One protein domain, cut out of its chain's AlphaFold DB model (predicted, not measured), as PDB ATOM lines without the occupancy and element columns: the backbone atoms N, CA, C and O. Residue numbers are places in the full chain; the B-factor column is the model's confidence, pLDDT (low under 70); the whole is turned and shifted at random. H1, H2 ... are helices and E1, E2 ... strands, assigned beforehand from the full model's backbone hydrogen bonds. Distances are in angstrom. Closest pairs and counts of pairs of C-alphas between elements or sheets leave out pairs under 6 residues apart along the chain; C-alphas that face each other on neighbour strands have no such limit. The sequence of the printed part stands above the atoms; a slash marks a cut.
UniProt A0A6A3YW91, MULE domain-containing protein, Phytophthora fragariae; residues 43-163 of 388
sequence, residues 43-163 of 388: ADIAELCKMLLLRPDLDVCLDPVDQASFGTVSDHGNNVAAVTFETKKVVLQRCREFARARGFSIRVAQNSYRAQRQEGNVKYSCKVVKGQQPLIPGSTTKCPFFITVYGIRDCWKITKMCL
ATOM      1  N   ALA A  43      30.863 -22.515   2.932       84.44
ATOM      2  CA  ALA A  43      31.476 -23.288   4.007       84.44
ATOM      3  C   ALA A  43      32.812 -23.942   3.597       84.44
ATOM      4  O   ALA A  43      33.675 -24.156   4.451       84.44
ATOM      5  N   ASP A  44      33.022 -24.236   2.310       86.75
ATOM      6  CA  ASP A  44      34.301 -24.760   1.819       86.75
ATOM      7  C   ASP A  44      35.386 -23.694   1.848       86.75
ATOM      8  O   ASP A  44      36.505 -23.964   2.282       86.75
ATOM      9  N   ILE A  45      35.042 -22.484   1.401       90.12
ATOM     10  CA  ILE A  45      35.943 -21.331   1.380       90.12
ATOM     11  C   ILE A  45      36.352 -21.003   2.819       90.12
ATOM     12  O   ILE A  45      37.542 -20.892   3.120       90.12
ATOM     13  N   ALA A  46      35.377 -20.955   3.732       90.25
ATOM     14  CA  ALA A  46      35.618 -20.713   5.149       90.25
ATOM     15  C   ALA A  46      36.541 -21.771   5.784       90.25
ATOM     16  O   ALA A  46      37.502 -21.414   6.474       90.25
ATOM     17  N   GLU A  47      36.303 -23.065   5.533       90.44
ATOM     18  CA  GLU A  47      37.136 -24.135   6.099       90.44
ATOM     19  C   GLU A  47      38.546 -24.147   5.481       90.44
ATOM     20  O   GLU A  47      39.525 -24.335   6.203       90.44
ATOM     21  N   LEU A  48      38.697 -23.869   4.180       93.19
ATOM     22  CA  LEU A  48      40.014 -23.738   3.541       93.19
ATOM     23  C   LEU A  48      40.830 -22.586   4.130       93.19
ATOM     24  O   LEU A  48      42.021 -22.768   4.405       93.19
ATOM     25  N   CYS A  49      40.202 -21.429   4.356       92.75
ATOM     26  CA  CYS A  49      40.831 -20.283   5.010       92.75
ATOM     27  C   CYS A  49      41.248 -20.625   6.445       92.75
ATOM     28  O   CYS A  49      42.399 -20.412   6.830       92.75
ATOM     29  N   LYS A  50      40.357 -21.254   7.218       94.00
ATOM     30  CA  LYS A  50      40.635 -21.727   8.584       94.00
ATOM     31  C   LYS A  50      41.784 -22.740   8.637       94.00
ATOM     32  O   LYS A  50      42.600 -22.710   9.555       94.00
ATOM     33  N   MET A  51      41.886 -23.617   7.642       93.44
ATOM     34  CA  MET A  51      42.971 -24.593   7.515       93.44
ATOM     35  C   MET A  51      44.245 -24.014   6.879       93.44
ATOM     36  O   MET A  51      45.217 -24.750   6.700       93.44
ATOM     37  N   LEU A  52      44.290 -22.714   6.561       95.12
ATOM     38  CA  LEU A  52      45.411 -22.043   5.886       95.12
ATOM     39  C   LEU A  52      45.732 -22.620   4.493       95.12
ATOM     40  O   LEU A  52      46.843 -22.450   3.985       95.12
ATOM     41  N   LEU A  53      44.775 -23.317   3.878       94.62
ATOM     42  CA  LEU A  53      44.883 -23.903   2.537       94.62
ATOM     43  C   LEU A  53      44.457 -22.928   1.430       94.62
ATOM     44  O   LEU A  53      44.797 -23.151   0.270       94.62
ATOM     45  N   LEU A  54      43.772 -21.848   1.799       95.31
ATOM     46  CA  LEU A  54      43.413 -20.716   0.951       95.31
ATOM     47  C   LEU A  54      43.734 -19.425   1.709       95.31
ATOM     48  O   LEU A  54      43.510 -19.348   2.919       95.31
ATOM     49  N   ARG A  55      44.308 -18.433   1.029       94.25
ATOM     50  CA  ARG A  55      44.479 -17.101   1.609       94.25
ATOM     51  C   ARG A  55      43.164 -16.312   1.539       94.25
ATOM     52  O   ARG A  55      42.478 -16.404   0.525       94.25
ATOM     53  N   PRO A  56      42.837 -15.511   2.565       90.38
ATOM     54  CA  PRO A  56      41.584 -14.760   2.613       90.38
ATOM     55  C   PRO A  56      41.525 -13.574   1.634       90.38
ATOM     56  O   PRO A  56      40.449 -13.026   1.445       90.38
ATOM     57  N   ASP A  57      42.650 -13.160   1.039       91.50
ATOM     58  CA  ASP A  57      42.724 -12.090   0.030       91.50
ATOM     59  C   ASP A  57      42.412 -12.566  -1.398       91.50
ATOM     60  O   ASP A  57      42.384 -11.750  -2.316       91.50
ATOM     61  N   LEU A  58      42.215 -13.873  -1.608       90.75
ATOM     62  CA  LEU A  58      41.920 -14.441  -2.919       90.75
ATOM     63  C   LEU A  58      40.441 -14.804  -3.052       90.75
ATOM     64  O   LEU A  58      39.943 -15.673  -2.336       90.75
ATOM     65  N   ASP A  59      39.791 -14.218  -4.053       86.50
ATOM     66  CA  ASP A  59      38.410 -14.534  -4.395       86.50
ATOM     67  C   ASP A  59      38.309 -15.780  -5.283       86.50
ATOM     68  O   ASP A  59      39.109 -16.014  -6.197       86.50
ATOM     69  N   VAL A  60      37.284 -16.588  -5.019       88.25
ATOM     70  CA  VAL A  60      36.899 -17.712  -5.876       88.25
ATOM     71  C   VAL A  60      36.001 -17.177  -6.988       88.25
ATOM     72  O   VAL A  60      35.063 -16.430  -6.725       88.25
ATOM     73  N   CYS A  61      36.263 -17.560  -8.239       86.06
ATOM     74  CA  CYS A  61      35.410 -17.167  -9.357       86.06
ATOM     75  C   CYS A  61      34.029 -17.827  -9.217       86.06
ATOM     76  O   CYS A  61      33.916 -19.045  -9.329       86.06
ATOM     77  N   LEU A  62      32.988 -17.034  -8.970       83.50
ATOM     78  CA  LEU A  62      31.599 -17.497  -8.840       83.50
ATOM     79  C   LEU A  62      30.699 -16.939  -9.954       83.50
ATOM     80  O   LEU A  62      29.481 -16.924  -9.806       83.50
ATOM     81  N   ASP A  63      31.286 -16.465 -11.056       77.81
ATOM     82  CA  ASP A  63      30.534 -15.928 -12.189       77.81
ATOM     83  C   ASP A  63      29.826 -17.068 -12.948       77.81
ATOM     84  O   ASP A  63      30.502 -17.908 -13.550       77.81
ATOM     85  N   PRO A  64      28.480 -17.125 -12.947       65.06
ATOM     86  CA  PRO A  64      27.734 -18.182 -13.625       65.06
ATOM     87  C   PRO A  64      27.849 -18.121 -15.158       65.06
ATOM     88  O   PRO A  64      27.503 -19.095 -15.830       65.06
ATOM     89  N   VAL A  65      28.332 -17.008 -15.730       70.00
ATOM     90  CA  VAL A  65      28.550 -16.853 -17.177       70.00
ATOM     91  C   VAL A  65      29.845 -17.542 -17.622       70.00
ATOM     92  O   VAL A  65      29.895 -18.103 -18.719       70.00
ATOM     93  N   ASP A  66      30.875 -17.574 -16.770       74.00
ATOM     94  CA  ASP A  66      32.146 -18.257 -17.042       74.00
ATOM     95  C   ASP A  66      32.167 -19.668 -16.438       74.00
ATOM     96  O   ASP A  66      32.868 -19.974 -15.471       74.00
ATOM     97  N   GLN A  67      31.419 -20.577 -17.065       66.06
ATOM     98  CA  GLN A  67      31.371 -21.987 -16.661       66.06
ATOM     99  C   GLN A  67      32.744 -22.685 -16.683       66.06
ATOM    100  O   GLN A  67      32.924 -23.701 -16.011       66.06
ATOM    101  N   ALA A  68      33.718 -22.179 -17.448       70.56
ATOM    102  CA  ALA A  68      35.051 -22.776 -17.534       70.56
ATOM    103  C   ALA A  68      35.930 -22.420 -16.323       70.56
ATOM    104  O   ALA A  68      36.792 -23.219 -15.935       70.56
ATOM    105  N   SER A  69      35.707 -21.246 -15.728       80.38
ATOM    106  CA  SER A  69      36.443 -20.760 -14.554       80.38
ATOM    107  C   SER A  69      35.640 -20.823 -13.254       80.38
ATOM    108  O   SER A  69      36.216 -20.581 -12.190       80.38
ATOM    109  N   PHE A  70      34.358 -21.188 -13.306       83.50
ATOM    110  CA  PHE A  70      33.498 -21.303 -12.132       83.50
ATOM    111  C   PHE A  70      34.106 -22.211 -11.046       83.50
ATOM    112  O   PHE A  70      34.593 -23.319 -11.291       83.50
ATOM    113  N   GLY A  71      34.120 -21.705  -9.818       85.50
ATOM    114  CA  GLY A  71      34.725 -22.318  -8.645       85.50
ATOM    115  C   GLY A  71      36.251 -22.352  -8.642       85.50
ATOM    116  O   GLY A  71      36.826 -22.985  -7.756       85.50
ATOM    117  N   THR A  72      36.939 -21.731  -9.603       90.50
ATOM    118  CA  THR A  72      38.408 -21.739  -9.650       90.50
ATOM    119  C   THR A  72      39.034 -20.566  -8.904       90.50
ATOM    120  O   THR A  72      38.495 -19.464  -8.870       90.50
ATOM    121  N   VAL A  73      40.212 -20.813  -8.326       92.94
ATOM    122  CA  VAL A  73      41.082 -19.787  -7.741       92.94
ATOM    123  C   VAL A  73      42.542 -20.097  -8.074       92.94
ATOM    124  O   VAL A  73      43.002 -21.246  -8.014       92.94
ATOM    125  N   SER A  74      43.276 -19.062  -8.471       91.75
ATOM    126  CA  SER A  74      44.707 -19.101  -8.776       91.75
ATOM    127  C   SER A  74      45.305 -17.710  -8.647       91.75
ATOM    128  O   SER A  74      44.616 -16.736  -8.917       91.75
ATOM    129  N   ASP A  75      46.596 -17.626  -8.344       91.25
ATOM    130  CA  ASP A  75      47.321 -16.355  -8.290       91.25
ATOM    131  C   ASP A  75      48.589 -16.419  -9.149       91.25
ATOM    132  O   ASP A  75      49.678 -16.576  -8.620       91.25
ATOM    133  N   HIS A  76      48.469 -16.405 -10.481       87.38
ATOM    134  CA  HIS A  76      49.613 -16.315 -11.415       87.38
ATOM    135  C   HIS A  76      50.795 -17.279 -11.130       87.38
ATOM    136  O   HIS A  76      51.948 -16.995 -11.447       87.38
ATOM    137  N   GLY A  77      50.523 -18.443 -10.528       80.06
ATOM    138  CA  GLY A  77      51.539 -19.420 -10.118       80.06
ATOM    139  C   GLY A  77      52.167 -19.193  -8.733       80.06
ATOM    140  O   GLY A  77      52.988 -20.011  -8.306       80.06
ATOM    141  N   ASN A  78      51.788 -18.143  -8.008       89.62
ATOM    142  CA  ASN A  78      52.061 -17.936  -6.586       89.62
ATOM    143  C   ASN A  78      51.304 -18.944  -5.710       89.62
ATOM    144  O   ASN A  78      50.534 -19.779  -6.190       89.62
ATOM    145  N   ASN A  79      51.593 -18.908  -4.409       93.31
ATOM    146  CA  ASN A  79      50.934 -19.779  -3.451       93.31
ATOM    147  C   ASN A  79      49.535 -19.247  -3.126       93.31
ATOM    148  O   ASN A  79      49.385 -18.142  -2.615       93.31
ATOM    149  N   VAL A  80      48.529 -20.065  -3.403       94.75
ATOM    150  CA  VAL A  80      47.127 -19.820  -3.057       94.75
ATOM    151  C   VAL A  80      46.872 -20.103  -1.575       94.75
ATOM    152  O   VAL A  80      45.948 -19.540  -1.000       94.75
ATOM    153  N   ALA A  81      47.694 -20.946  -0.942       93.69
ATOM    154  CA  ALA A  81      47.634 -21.208   0.492       93.69
ATOM    155  C   ALA A  81      48.356 -20.114   1.294       93.69
ATOM    156  O   ALA A  81      49.334 -19.529   0.828       93.69
ATOM    157  N   ALA A  82      47.927 -19.897   2.539       92.56
ATOM    158  CA  ALA A  82      48.582 -18.959   3.458       92.56
ATOM    159  C   ALA A  82      49.923 -19.480   4.001       92.56
ATOM    160  O   ALA A  82      50.693 -18.723   4.585       92.56
ATOM    161  N   VAL A  83      50.221 -20.767   3.790       93.38
ATOM    162  CA  VAL A  83      51.466 -21.414   4.219       93.38
ATOM    163  C   VAL A  83      52.107 -22.206   3.085       93.38
ATOM    164  O   VAL A  83      51.431 -22.675   2.165       93.38
ATOM    165  N   THR A  84      53.424 -22.371   3.157       92.81
ATOM    166  CA  THR A  84      54.175 -23.354   2.369       92.81
ATOM    167  C   THR A  84      54.304 -24.659   3.151       92.81
ATOM    168  O   THR A  84      54.040 -24.712   4.352       92.81
ATOM    169  N   PHE A  85      54.671 -25.740   2.467       91.12
ATOM    170  CA  PHE A  85      54.759 -27.060   3.085       91.12
ATOM    171  C   PHE A  85      56.100 -27.718   2.789       91.12
ATOM    172  O   PHE A  85      56.593 -27.659   1.665       91.12
ATOM    173  N   GLU A  86      56.648 -28.403   3.785       83.81
ATOM    174  CA  GLU A  86      57.966 -29.047   3.710       83.81
ATOM    175  C   GLU A  86      57.962 -30.293   2.817       83.81
ATOM    176  O   GLU A  86      58.950 -30.645   2.179       83.81
ATOM    177  N   THR A  87      56.834 -31.009   2.749       81.69
ATOM    178  CA  THR A  87      56.742 -32.232   1.946       81.69
ATOM    179  C   THR A  87      55.387 -32.376   1.271       81.69
ATOM    180  O   THR A  87      54.345 -32.019   1.822       81.69
ATOM    181  N   LYS A  88      55.374 -33.043   0.110       79.12
ATOM    182  CA  LYS A  88      54.131 -33.444  -0.571       79.12
ATOM    183  C   LYS A  88      53.183 -34.272   0.307       79.12
ATOM    184  O   LYS A  88      51.975 -34.224   0.094       79.12
ATOM    185  N   LYS A  89      53.712 -35.026   1.285       78.56
ATOM    186  CA  LYS A  89      52.898 -35.822   2.220       78.56
ATOM    187  C   LYS A  89      52.082 -34.920   3.144       78.56
ATOM    188  O   LYS A  89      50.899 -35.182   3.328       78.56
ATOM    189  N   VAL A  90      52.696 -33.856   3.664       81.75
ATOM    190  CA  VAL A  90      52.028 -32.879   4.537       81.75
ATOM    191  C   VAL A  90      50.900 -32.177   3.782       81.75
ATOM    192  O   VAL A  90      49.783 -32.121   4.289       81.75
ATOM    193  N   VAL A  91      51.139 -31.732   2.540       86.75
ATOM    194  CA  VAL A  91      50.077 -31.112   1.721       86.75
ATOM    195  C   VAL A  91      48.915 -32.074   1.505       86.75
ATOM    196  O   VAL A  91      47.762 -31.721   1.731       86.75
ATOM    197  N   LEU A  92      49.215 -33.309   1.085       83.88
ATOM    198  CA  LEU A  92      48.197 -34.328   0.838       83.88
ATOM    199  C   LEU A  92      47.362 -34.601   2.094       83.88
ATOM    200  O   LEU A  92      46.145 -34.729   1.992       83.88
ATOM    201  N   GLN A  93      48.004 -34.685   3.258       83.31
ATOM    202  CA  GLN A  93      47.325 -34.937   4.523       83.31
ATOM    203  C   GLN A  93      46.351 -33.806   4.878       83.31
ATOM    204  O   GLN A  93      45.183 -34.082   5.140       83.31
ATOM    205  N   ARG A  94      46.771 -32.540   4.772       88.44
ATOM    206  CA  ARG A  94      45.876 -31.403   5.045       88.44
ATOM    207  C   ARG A  94      44.731 -31.302   4.037       88.44
ATOM    208  O   ARG A  94      43.594 -31.056   4.423       88.44
ATOM    209  N   CYS A  95      44.991 -31.558   2.752       87.12
ATOM    210  CA  CYS A  95      43.927 -31.610   1.745       87.12
ATOM    211  C   CYS A  95      42.933 -32.756   2.007       87.12
ATOM    212  O   CYS A  95      41.750 -32.618   1.702       87.12
ATOM    213  N   ARG A  96      43.387 -33.888   2.566       80.75
ATOM    214  CA  ARG A  96      42.505 -34.993   2.976       80.75
ATOM    215  C   ARG A  96      41.649 -34.621   4.180       80.75
ATOM    216  O   ARG A  96      40.471 -34.945   4.179       80.75
ATOM    217  N   GLU A  97      42.225 -33.955   5.174       81.44
ATOM    218  CA  GLU A  97      41.490 -33.455   6.343       81.44
ATOM    219  C   GLU A  97      40.390 -32.473   5.928       81.44
ATOM    220  O   GLU A  97      39.250 -32.631   6.357       81.44
ATOM    221  N   PHE A  98      40.699 -31.551   5.011       89.25
ATOM    222  CA  PHE A  98      39.709 -30.653   4.414       89.25
ATOM    223  C   PHE A  98      38.592 -31.430   3.707       89.25
ATOM    224  O   PHE A  98      37.417 -31.258   4.022       89.25
ATOM    225  N   ALA A  99      38.957 -32.332   2.789       82.06
ATOM    226  CA  ALA A  99      37.979 -33.131   2.055       82.06
ATOM    227  C   ALA A  99      37.071 -33.926   3.011       82.06
ATOM    228  O   ALA A  99      35.856 -33.955   2.830       82.06
ATOM    229  N   ARG A 100      37.645 -34.489   4.084       73.75
ATOM    230  CA  ARG A 100      36.919 -35.224   5.127       73.75
ATOM    231  C   ARG A 100      35.937 -34.335   5.885       73.75
ATOM    232  O   ARG A 100      34.788 -34.734   6.055       73.75
ATOM    233  N   ALA A 101      36.364 -33.146   6.308       75.19
ATOM    234  CA  ALA A 101      35.505 -32.177   6.992       75.19
ATOM    235  C   ALA A 101      34.313 -31.744   6.119       75.19
ATOM    236  O   ALA A 101      33.225 -31.477   6.627       75.19
ATOM    237  N   ARG A 102      34.506 -31.730   4.797       80.38
ATOM    238  CA  ARG A 102      33.504 -31.342   3.794       80.38
ATOM    239  C   ARG A 102      32.850 -32.534   3.086       80.38
ATOM    240  O   ARG A 102      32.211 -32.386   2.052       80.38
ATOM    241  N   GLY A 103      33.008 -33.738   3.641       68.69
ATOM    242  CA  GLY A 103      32.241 -34.918   3.246       68.69
ATOM    243  C   GLY A 103      32.630 -35.582   1.926       68.69
ATOM    244  O   GLY A 103      31.852 -36.376   1.404       68.69
ATOM    245  N   PHE A 104      33.795 -35.308   1.354       74.69
ATOM    246  CA  PHE A 104      34.239 -35.976   0.130       74.69
ATOM    247  C   PHE A 104      35.643 -36.564   0.272       74.69
ATOM    248  O   PHE A 104      36.359 -36.348   1.245       74.69
ATOM    249  N   SER A 105      36.040 -37.377  -0.702       74.12
ATOM    250  CA  SER A 105      37.361 -38.002  -0.735       74.12
ATOM    251  C   SER A 105      38.153 -37.511  -1.931       74.12
ATOM    252  O   SER A 105      37.610 -37.329  -3.018       74.12
ATOM    253  N   ILE A 106      39.464 -37.369  -1.759       77.00
ATOM    254  CA  ILE A 106      40.379 -36.995  -2.839       77.00
ATOM    255  C   ILE A 106      41.311 -38.148  -3.200       77.00
ATOM    256  O   ILE A 106      41.718 -38.953  -2.360       77.00
ATOM    257  N   ARG A 107      41.683 -38.212  -4.475       76.81
ATOM    258  CA  ARG A 107      42.700 -39.118  -5.012       76.81
ATOM    259  C   ARG A 107      43.818 -38.321  -5.666       76.81
ATOM    260  O   ARG A 107      43.598 -37.226  -6.177       76.81
ATOM    261  N   VAL A 108      45.005 -38.914  -5.726       77.75
ATOM    262  CA  VAL A 108      46.099 -38.391  -6.552       77.75
ATOM    263  C   VAL A 108      45.779 -38.721  -8.009       77.75
ATOM    264  O   VAL A 108      45.790 -39.884  -8.405       77.75
ATOM    265  N   ALA A 109      45.417 -37.706  -8.790       72.38
ATOM    266  CA  ALA A 109      45.057 -37.858 -10.195       72.38
ATOM    267  C   ALA A 109      46.286 -37.816 -11.107       72.38
ATOM    268  O   ALA A 109      46.338 -38.552 -12.090       72.38
ATOM    269  N   GLN A 110      47.267 -36.976 -10.777       76.44
ATOM    270  CA  GLN A 110      48.544 -36.867 -11.483       76.44
ATOM    271  C   GLN A 110      49.662 -36.622 -10.472       76.44
ATOM    272  O   GLN A 110      49.456 -35.948  -9.463       76.44
ATOM    273  N   ASN A 111      50.841 -37.174 -10.739       81.44
ATOM    274  CA  ASN A 111      52.030 -37.008  -9.915       81.44
ATOM    275  C   ASN A 111      53.260 -37.097 -10.821       81.44
ATOM    276  O   ASN A 111      53.416 -38.067 -11.560       81.44
ATOM    277  N   SER A 112      54.115 -36.084 -10.768       80.81
ATOM    278  CA  SER A 112      55.359 -36.009 -11.525       80.81
ATOM    279  C   SER A 112      56.463 -35.443 -10.642       80.81
ATOM    280  O   SER A 112      56.216 -34.581  -9.796       80.81
ATOM    281  N   TYR A 113      57.682 -35.944 -10.827       80.19
ATOM    282  CA  TYR A 113      58.852 -35.510 -10.073       80.19
ATOM    283  C   TYR A 113      60.095 -35.550 -10.962       80.19
ATOM    284  O   TYR A 113      60.327 -36.525 -11.676       80.19
ATOM    285  N   ARG A 114      60.892 -34.484 -10.920       80.94
ATOM    286  CA  ARG A 114      62.131 -34.301 -11.679       80.94
ATOM    287  C   ARG A 114      63.293 -34.175 -10.702       80.94
ATOM    288  O   ARG A 114      63.560 -33.092 -10.183       80.94
ATOM    289  N   ALA A 115      64.011 -35.277 -10.494       77.94
ATOM    290  CA  ALA A 115      65.113 -35.356  -9.532       77.94
ATOM    291  C   ALA A 115      66.220 -34.318  -9.791       77.94
ATOM    292  O   ALA A 115      66.686 -33.678  -8.857       77.94
ATOM    293  N   GLN A 116      66.576 -34.078 -11.060       80.69
ATOM    294  CA  GLN A 116      67.629 -33.126 -11.447       80.69
ATOM    295  C   GLN A 116      67.359 -31.684 -10.989       80.69
ATOM    296  O   GLN A 116      68.295 -30.942 -10.716       80.69
ATOM    297  N   ARG A 117      66.085 -31.279 -10.925       78.56
ATOM    298  CA  ARG A 117      65.668 -29.924 -10.530       78.56
ATOM    299  C   ARG A 117      65.049 -29.875  -9.133       78.56
ATOM    300  O   ARG A 117      64.661 -28.798  -8.693       78.56
ATOM    301  N   GLN A 118      64.943 -31.028  -8.462       81.19
ATOM    302  CA  GLN A 118      64.177 -31.209  -7.226       81.19
ATOM    303  C   GLN A 118      62.778 -30.582  -7.324       81.19
ATOM    304  O   GLN A 118      62.326 -29.869  -6.431       81.19
ATOM    305  N   GLU A 119      62.117 -30.821  -8.455       87.31
ATOM    306  CA  GLU A 119      60.855 -30.191  -8.840       87.31
ATOM    307  C   GLU A 119      59.755 -31.254  -8.914       87.31
ATOM    308  O   GLU A 119      59.979 -32.341  -9.449       87.31
ATOM    309  N   GLY A 120      58.560 -30.963  -8.408       84.88
ATOM    310  CA  GLY A 120      57.427 -31.880  -8.464       84.88
ATOM    311  C   GLY A 120      56.101 -31.174  -8.702       84.88
ATOM    312  O   GLY A 120      55.888 -30.055  -8.251       84.88
ATOM    313  N   ASN A 121      55.193 -31.852  -9.400       87.00
ATOM    314  CA  ASN A 121      53.829 -31.384  -9.623       87.00
ATOM    315  C   ASN A 121      52.848 -32.520  -9.329       87.00
ATOM    316  O   ASN A 121      53.019 -33.644  -9.816       87.00
ATOM    317  N   VAL A 122      51.839 -32.220  -8.515       84.62
ATOM    318  CA  VAL A 122      50.809 -33.159  -8.088       84.62
ATOM    319  C   VAL A 122      49.435 -32.524  -8.267       84.62
ATOM    320  O   VAL A 122      49.197 -31.404  -7.825       84.62
ATOM    321  N   LYS A 123      48.507 -33.271  -8.870       88.00
ATOM    322  CA  LYS A 123      47.094 -32.898  -8.963       88.00
ATOM    323  C   LYS A 123      46.260 -33.847  -8.116       88.00
ATOM    324  O   LYS A 123      46.241 -35.055  -8.369       88.00
ATOM    325  N   TYR A 124      45.552 -33.300  -7.139       87.19
ATOM    326  CA  TYR A 124      44.506 -33.992  -6.399       87.19
ATOM    327  C   TYR A 124      43.168 -33.745  -7.084       87.19
ATOM    328  O   TYR A 124      42.897 -32.635  -7.535       87.19
ATOM    329  N   SER A 125      42.330 -34.769  -7.174       83.62
ATOM    330  CA  SER A 125      40.974 -34.650  -7.720       83.62
ATOM    331  C   SER A 125      39.994 -35.395  -6.840       83.62
ATOM    332  O   SER A 125      40.389 -36.323  -6.129       83.62
ATOM    333  N   CYS A 126      38.720 -35.025  -6.913       80.69
ATOM    334  CA  CYS A 126      37.692 -35.745  -6.181       80.69
ATOM    335  C   CYS A 126      37.626 -37.213  -6.647       80.69
ATOM    336  O   CYS A 126      37.770 -37.547  -7.833       80.69
ATOM    337  N   LYS A 127      37.474 -38.118  -5.683       73.81
ATOM    338  CA  LYS A 127      37.252 -39.541  -5.910       73.81
ATOM    339  C   LYS A 127      35.747 -39.764  -6.062       73.81
ATOM    340  O   LYS A 127      35.048 -39.970  -5.080       73.81
ATOM    341  N   VAL A 128      35.282 -39.768  -7.307       61.97
ATOM    342  CA  VAL A 128      33.909 -40.165  -7.657       61.97
ATOM    343  C   VAL A 128      33.786 -41.692  -7.536       61.97
ATOM    344  O   VAL A 128      34.612 -42.414  -8.106       61.97
ATOM    345  N   VAL A 129      32.809 -42.211  -6.781       54.34
ATOM    346  CA  VAL A 129      32.617 -43.667  -6.623       54.34
ATOM    347  C   VAL A 129      31.850 -44.218  -7.828       54.34
ATOM    348  O   VAL A 129      30.876 -43.633  -8.302       54.34
ATOM    349  N   LYS A 130      32.290 -45.366  -8.354       43.56
ATOM    350  CA  LYS A 130      31.611 -46.044  -9.468       43.56
ATOM    351  C   LYS A 130      30.199 -46.466  -9.041       43.56
ATOM    352  O   LYS A 130      30.036 -47.026  -7.967       43.56
ATOM    353  N   GLY A 131      29.196 -46.202  -9.880       43.69
ATOM    354  CA  GLY A 131      27.787 -46.516  -9.590       43.69
ATOM    355  C   GLY A 131      27.003 -45.411  -8.868       43.69
ATOM    356  O   GLY A 131      25.782 -45.469  -8.863       43.69
ATOM    357  N   GLN A 132      27.666 -44.364  -8.354       42.91
ATOM    358  CA  GLN A 132      27.018 -43.147  -7.821       42.91
ATOM    359  C   GLN A 132      26.607 -42.137  -8.917       42.91
ATOM    360  O   GLN A 132      26.177 -41.033  -8.607       42.91
ATOM    361  N   GLN A 133      26.798 -42.480 -10.195       46.09
ATOM    362  CA  GLN A 133      26.824 -41.526 -11.312       46.09
ATOM    363  C   GLN A 133      25.494 -41.168 -12.014       46.09
ATOM    364  O   GLN A 133      25.553 -40.252 -12.824       46.09
ATOM    365  N   PRO A 134      24.306 -41.771 -11.778       42.75
ATOM    366  CA  PRO A 134      23.104 -41.335 -12.493       42.75
ATOM    367  C   PRO A 134      22.129 -40.503 -11.643       42.75
ATOM    368  O   PRO A 134      20.950 -40.486 -11.965       42.75
ATOM    369  N   LEU A 135      22.576 -39.847 -10.567       41.69
ATOM    370  CA  LEU A 135      21.682 -39.073  -9.680       41.69
ATOM    371  C   LEU A 135      21.612 -37.574 -10.016       41.69
ATOM    372  O   LEU A 135      20.928 -36.821  -9.337       41.69
ATOM    373  N   ILE A 136      22.341 -37.125 -11.045       41.66
ATOM    374  CA  ILE A 136      22.249 -35.759 -11.572       41.66
ATOM    375  C   ILE A 136      22.175 -35.840 -13.102       41.66
ATOM    376  O   ILE A 136      23.160 -36.261 -13.734       41.66
ATOM    377  N   PRO A 137      21.048 -35.446 -13.722       37.50
ATOM    378  CA  PRO A 137      20.955 -35.284 -15.168       37.50
ATOM    379  C   PRO A 137      22.035 -34.307 -15.663       37.50
ATOM    380  O   PRO A 137      22.071 -33.155 -15.247       37.50
ATOM    381  N   GLY A 138      22.940 -34.770 -16.532       41.00
ATOM    382  CA  GLY A 138      24.021 -33.947 -17.099       41.00
ATOM    383  C   GLY A 138      25.376 -34.003 -16.377       41.00
ATOM    384  O   GLY A 138      26.325 -33.403 -16.879       41.00
ATOM    385  N   SER A 139      25.517 -34.742 -15.264       45.25
ATOM    386  CA  SER A 139      26.834 -34.897 -14.618       45.25
ATOM    387  C   SER A 139      27.839 -35.587 -15.544       45.25
ATOM    388  O   SER A 139      27.531 -36.556 -16.250       45.25
ATOM    389  N   THR A 140      29.067 -35.075 -15.569       52.62
ATOM    390  CA  THR A 140      30.125 -35.684 -16.371       52.62
ATOM    391  C   THR A 140      30.728 -36.874 -15.623       52.62
ATOM    392  O   THR A 140      30.640 -37.005 -14.405       52.62
ATOM    393  N   THR A 141      31.433 -37.766 -16.324       57.84
ATOM    394  CA  THR A 141      32.137 -38.884 -15.661       57.84
ATOM    395  C   THR A 141      33.272 -38.434 -14.723       57.84
ATOM    396  O   THR A 141      33.903 -39.284 -14.082       57.84
ATOM    397  N   LYS A 142      33.573 -37.127 -14.645       68.56
ATOM    398  CA  LYS A 142      34.702 -36.554 -13.906       68.56
ATOM    399  C   LYS A 142      34.308 -35.253 -13.203       68.56
ATOM    400  O   LYS A 142      34.192 -34.223 -13.847       68.56
ATOM    401  N   CYS A 143      34.294 -35.299 -11.875       77.81
ATOM    402  CA  CYS A 143      34.120 -34.114 -11.042       77.81
ATOM    403  C   CYS A 143      35.104 -32.975 -11.388       77.81
ATOM    404  O   CYS A 143      36.304 -33.260 -11.532       77.81
ATOM    405  N   PRO A 144      34.634 -31.709 -11.470       84.94
ATOM    406  CA  PRO A 144      35.477 -30.550 -11.749       84.94
ATOM    407  C   PRO A 144      36.446 -30.215 -10.608       84.94
ATOM    408  O   PRO A 144      37.485 -29.612 -10.872       84.94
ATOM    409  N   PHE A 145      36.191 -30.663  -9.373       90.38
ATOM    410  CA  PHE A 145      37.056 -30.398  -8.226       90.38
ATOM    411  C   PHE A 145      38.502 -30.865  -8.445       90.38
ATOM    412  O   PHE A 145      38.784 -32.045  -8.722       90.38
ATOM    413  N   PHE A 146      39.455 -29.963  -8.196       92.25
ATOM    414  CA  PHE A 146      40.868 -30.315  -8.118       92.25
ATOM    415  C   PHE A 146      41.685 -29.350  -7.258       92.25
ATOM    416  O   PHE A 146      41.350 -28.183  -7.111       92.25
ATOM    417  N   ILE A 147      42.835 -29.822  -6.775       93.75
ATOM    418  CA  ILE A 147      43.881 -29.000  -6.154       93.75
ATOM    419  C   ILE A 147      45.204 -29.335  -6.843       93.75
ATOM    420  O   ILE A 147      45.579 -30.503  -6.943       93.75
ATOM    421  N   THR A 148      45.908 -28.318  -7.328       93.88
ATOM    422  CA  THR A 148      47.218 -28.455  -7.974       93.88
ATOM    423  C   THR A 148      48.300 -27.946  -7.039       93.88
ATOM    424  O   THR A 148      48.225 -26.828  -6.532       93.88
ATOM    425  N   VAL A 149      49.314 -28.776  -6.827       92.19
ATOM    426  CA  VAL A 149      50.425 -28.509  -5.922       92.19
ATOM    427  C   VAL A 149      51.724 -28.594  -6.699       92.19
ATOM    428  O   VAL A 149      51.960 -29.547  -7.443       92.19
ATOM    429  N   TYR A 150      52.582 -27.608  -6.491       92.81
ATOM    430  CA  TYR A 150      53.903 -27.533  -7.086       92.81
ATOM    431  C   TYR A 150      54.957 -27.437  -5.987       92.81
ATOM    432  O   TYR A 150      54.789 -26.675  -5.037       92.81
ATOM    433  N   GLY A 151      56.034 -28.200  -6.118       90.69
ATOM    434  CA  GLY A 151      57.156 -28.195  -5.190       90.69
ATOM    435  C   GLY A 151      58.475 -27.952  -5.905       90.69
ATOM    436  O   GLY A 151      58.706 -28.513  -6.973       90.69
ATOM    437  N   ILE A 152      59.346 -27.149  -5.301       89.44
ATOM    438  CA  ILE A 152      60.736 -26.976  -5.729       89.44
ATOM    439  C   ILE A 152      61.635 -26.903  -4.495       89.44
ATOM    440  O   ILE A 152      61.327 -26.152  -3.572       89.44
ATOM    441  N   ARG A 153      62.729 -27.679  -4.472       83.81
ATOM    442  CA  ARG A 153      63.703 -27.709  -3.356       83.81
ATOM    443  C   ARG A 153      63.020 -27.854  -1.986       83.81
ATOM    444  O   ARG A 153      63.211 -27.028  -1.101       83.81
ATOM    445  N   ASP A 154      62.142 -28.850  -1.873       78.69
ATOM    446  CA  ASP A 154      61.384 -29.175  -0.653       78.69
ATOM    447  C   ASP A 154      60.458 -28.065  -0.117       78.69
ATOM    448  O   ASP A 154      59.902 -28.173   0.970       78.69
ATOM    449  N   CYS A 155      60.188 -27.032  -0.917       87.75
ATOM    450  CA  CYS A 155      59.144 -26.050  -0.645       87.75
ATOM    451  C   CYS A 155      57.951 -26.302  -1.571       87.75
ATOM    452  O   CYS A 155      58.047 -26.137  -2.792       87.75
ATOM    453  N   TRP A 156      56.826 -26.723  -0.994       91.56
ATOM    454  CA  TRP A 156      55.586 -27.022  -1.705       91.56
ATOM    455  C   TRP A 156      54.562 -25.901  -1.521       91.56
ATOM    456  O   TRP A 156      54.397 -25.364  -0.426       91.56
ATOM    457  N   LYS A 157      53.845 -25.580  -2.600       94.12
ATOM    458  CA  LYS A 157      52.789 -24.563  -2.658       94.12
ATOM    459  C   LYS A 157      51.575 -25.063  -3.435       94.12
ATOM    460  O   LYS A 157      51.714 -25.876  -4.351       94.12
ATOM    461  N   ILE A 158      50.397 -24.547  -3.104       95.62
ATOM    462  CA  ILE A 158      49.177 -24.761  -3.889       95.62
ATOM    463  C   ILE A 158      49.122 -23.670  -4.955       95.62
ATOM    464  O   ILE A 158      49.158 -22.496  -4.619       95.62
ATOM    465  N   THR A 159      49.067 -24.035  -6.233       93.38
ATOM    466  CA  THR A 159      49.133 -23.059  -7.339       93.38
ATOM    467  C   THR A 159      47.772 -22.733  -7.940       93.38
ATOM    468  O   THR A 159      47.568 -21.633  -8.448       93.38
ATOM    469  N   LYS A 160      46.845 -23.697  -7.912       93.44
ATOM    470  CA  LYS A 160      45.482 -23.551  -8.431       93.44
ATOM    471  C   LYS A 160      44.561 -24.579  -7.791       93.44
ATOM    472  O   LYS A 160      44.962 -25.735  -7.634       93.44
ATOM    473  N   MET A 161      43.321 -24.205  -7.510       94.19
ATOM    474  CA  MET A 161      42.265 -25.152  -7.145       94.19
ATOM    475  C   MET A 161      40.946 -24.817  -7.848       94.19
ATOM    476  O   MET A 161      40.755 -23.702  -8.328       94.19
ATOM    477  N   CYS A 162      40.070 -25.813  -7.940       92.50
ATOM    478  CA  CYS A 162      38.673 -25.686  -8.327       92.50
ATOM    479  C   CYS A 162      37.839 -26.322  -7.217       92.50
ATOM    480  O   CYS A 162      38.062 -27.490  -6.890       92.50
ATOM    481  N   LEU A 163      36.937 -25.539  -6.633       90.75
ATOM    482  CA  LEU A 163      36.047 -25.933  -5.541       90.75
ATOM    483  C   LEU A 163      34.685 -26.414  -6.037       90.75
ATOM    484  O   LEU A 163      33.891 -26.895  -5.239       90.75
TER     485      LEU A 163
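This is residues 43 to 163 of the 388 residues of the protein "MULE domain-containing protein" of Phytophthora fragariae (UniProt A0A6A3YW91). A twisted sheet of five antiparallel strands has one helix, H2, packed over one of its faces, while the short helix H1 lies off the sheet, near the later part of H2. The opposite face has no named helix, and from the long loop between E3 and E4 residues 134 to 140 stick out into the open at one end of the longest axis. The printed part has 121 residues, with two named helices and five named strands along the chain in the order H1, E1, H2, E2, E3, E4, E5; across the sheet the order is E1, E5, E4, E3, E2. The class is mixed, helices and strands, though under half of the residues are in named elements. The whole is compact, with a radius of gyration of the C-alphas of 14.8 A, and spans 46 by 32 by 26 A.

H1, residues 43 to 50, is not on the sheet. It is close to but not clearly touching H2, residues 88 to 101, the closest C-alphas being those of Leu 48 and Phe 98, 7.0 A apart. Their lines stand at a steep tilt of 42 degrees and run opposite ways. In both helices every O i to N i+4 pair is within hydrogen-bond range. E1, residues 72 to 74, is an edge strand and the antiparallel neighbour of E5, residues 155 to 162, at 150 degrees; N 73 and O 161 are 2.9 A apart, within hydrogen-bond range. H2 is on the sheet, with 33 pairs of C-alphas within 10 A, and the two form two layers, a helix on one face of a sheet. The closest C-alphas of H2 and E2, residues 106 to 114, are those of Arg 96 and Ile 106, 6.5 A apart. Those of H2 and E5 are Lys 88 and Trp 156, 6.7 A apart. H2 and E3, residues 119 to 126, are near each other, with 9 pairs of C-alphas within 10 A. E2, E3, E4, residues 146 to 152, and E5 form a meander, each strand the antiparallel neighbour of the one before. E2, the other edge strand, bends by 52 degrees at residue 109; it forms a hairpin with E3, where N 112 and O 121 are 2.8 A apart. E3 and E4 also form a hairpin, at 167 degrees, with N 122 and O 149 at 2.9 A. E4 and E5 form a hairpin at 159 degrees, with N 157 and O 150 at 2.8 A. H1 is apart from E2, E3, E4 and E5.

H1 begins at C-alpha 43, (31.476, -23.288, 4.007), and is 10.4 A long from first to last C-alpha. E1 is 6.9 A long. H2 is 20.1 A long and begins at C-alpha 88, (54.131, -33.444, -0.571). E2 is 23.6 A long, E3 24.0 A, E4 20.3 A and E5 21.9 A. E5 ends at C-alpha 162, (38.673, -25.686, -8.327).

The C-alphas farthest apart are those of Gln 116 and Pro 137, at 46.9 A. The printed part has no cut. The links from H1 to E1, with 21 residues, from E1 to H2, with 13, and from E3 to E4, with 19, are long; those from H2 to E2, E2 to E3 and E4 to E5 are tight. Residues 134 to 140 stand free. The mean pLDDT of the printed part is 80.7, and it is under 70 at residues 64, 67 and 103 and at residues 128 to 142 of this predicted model.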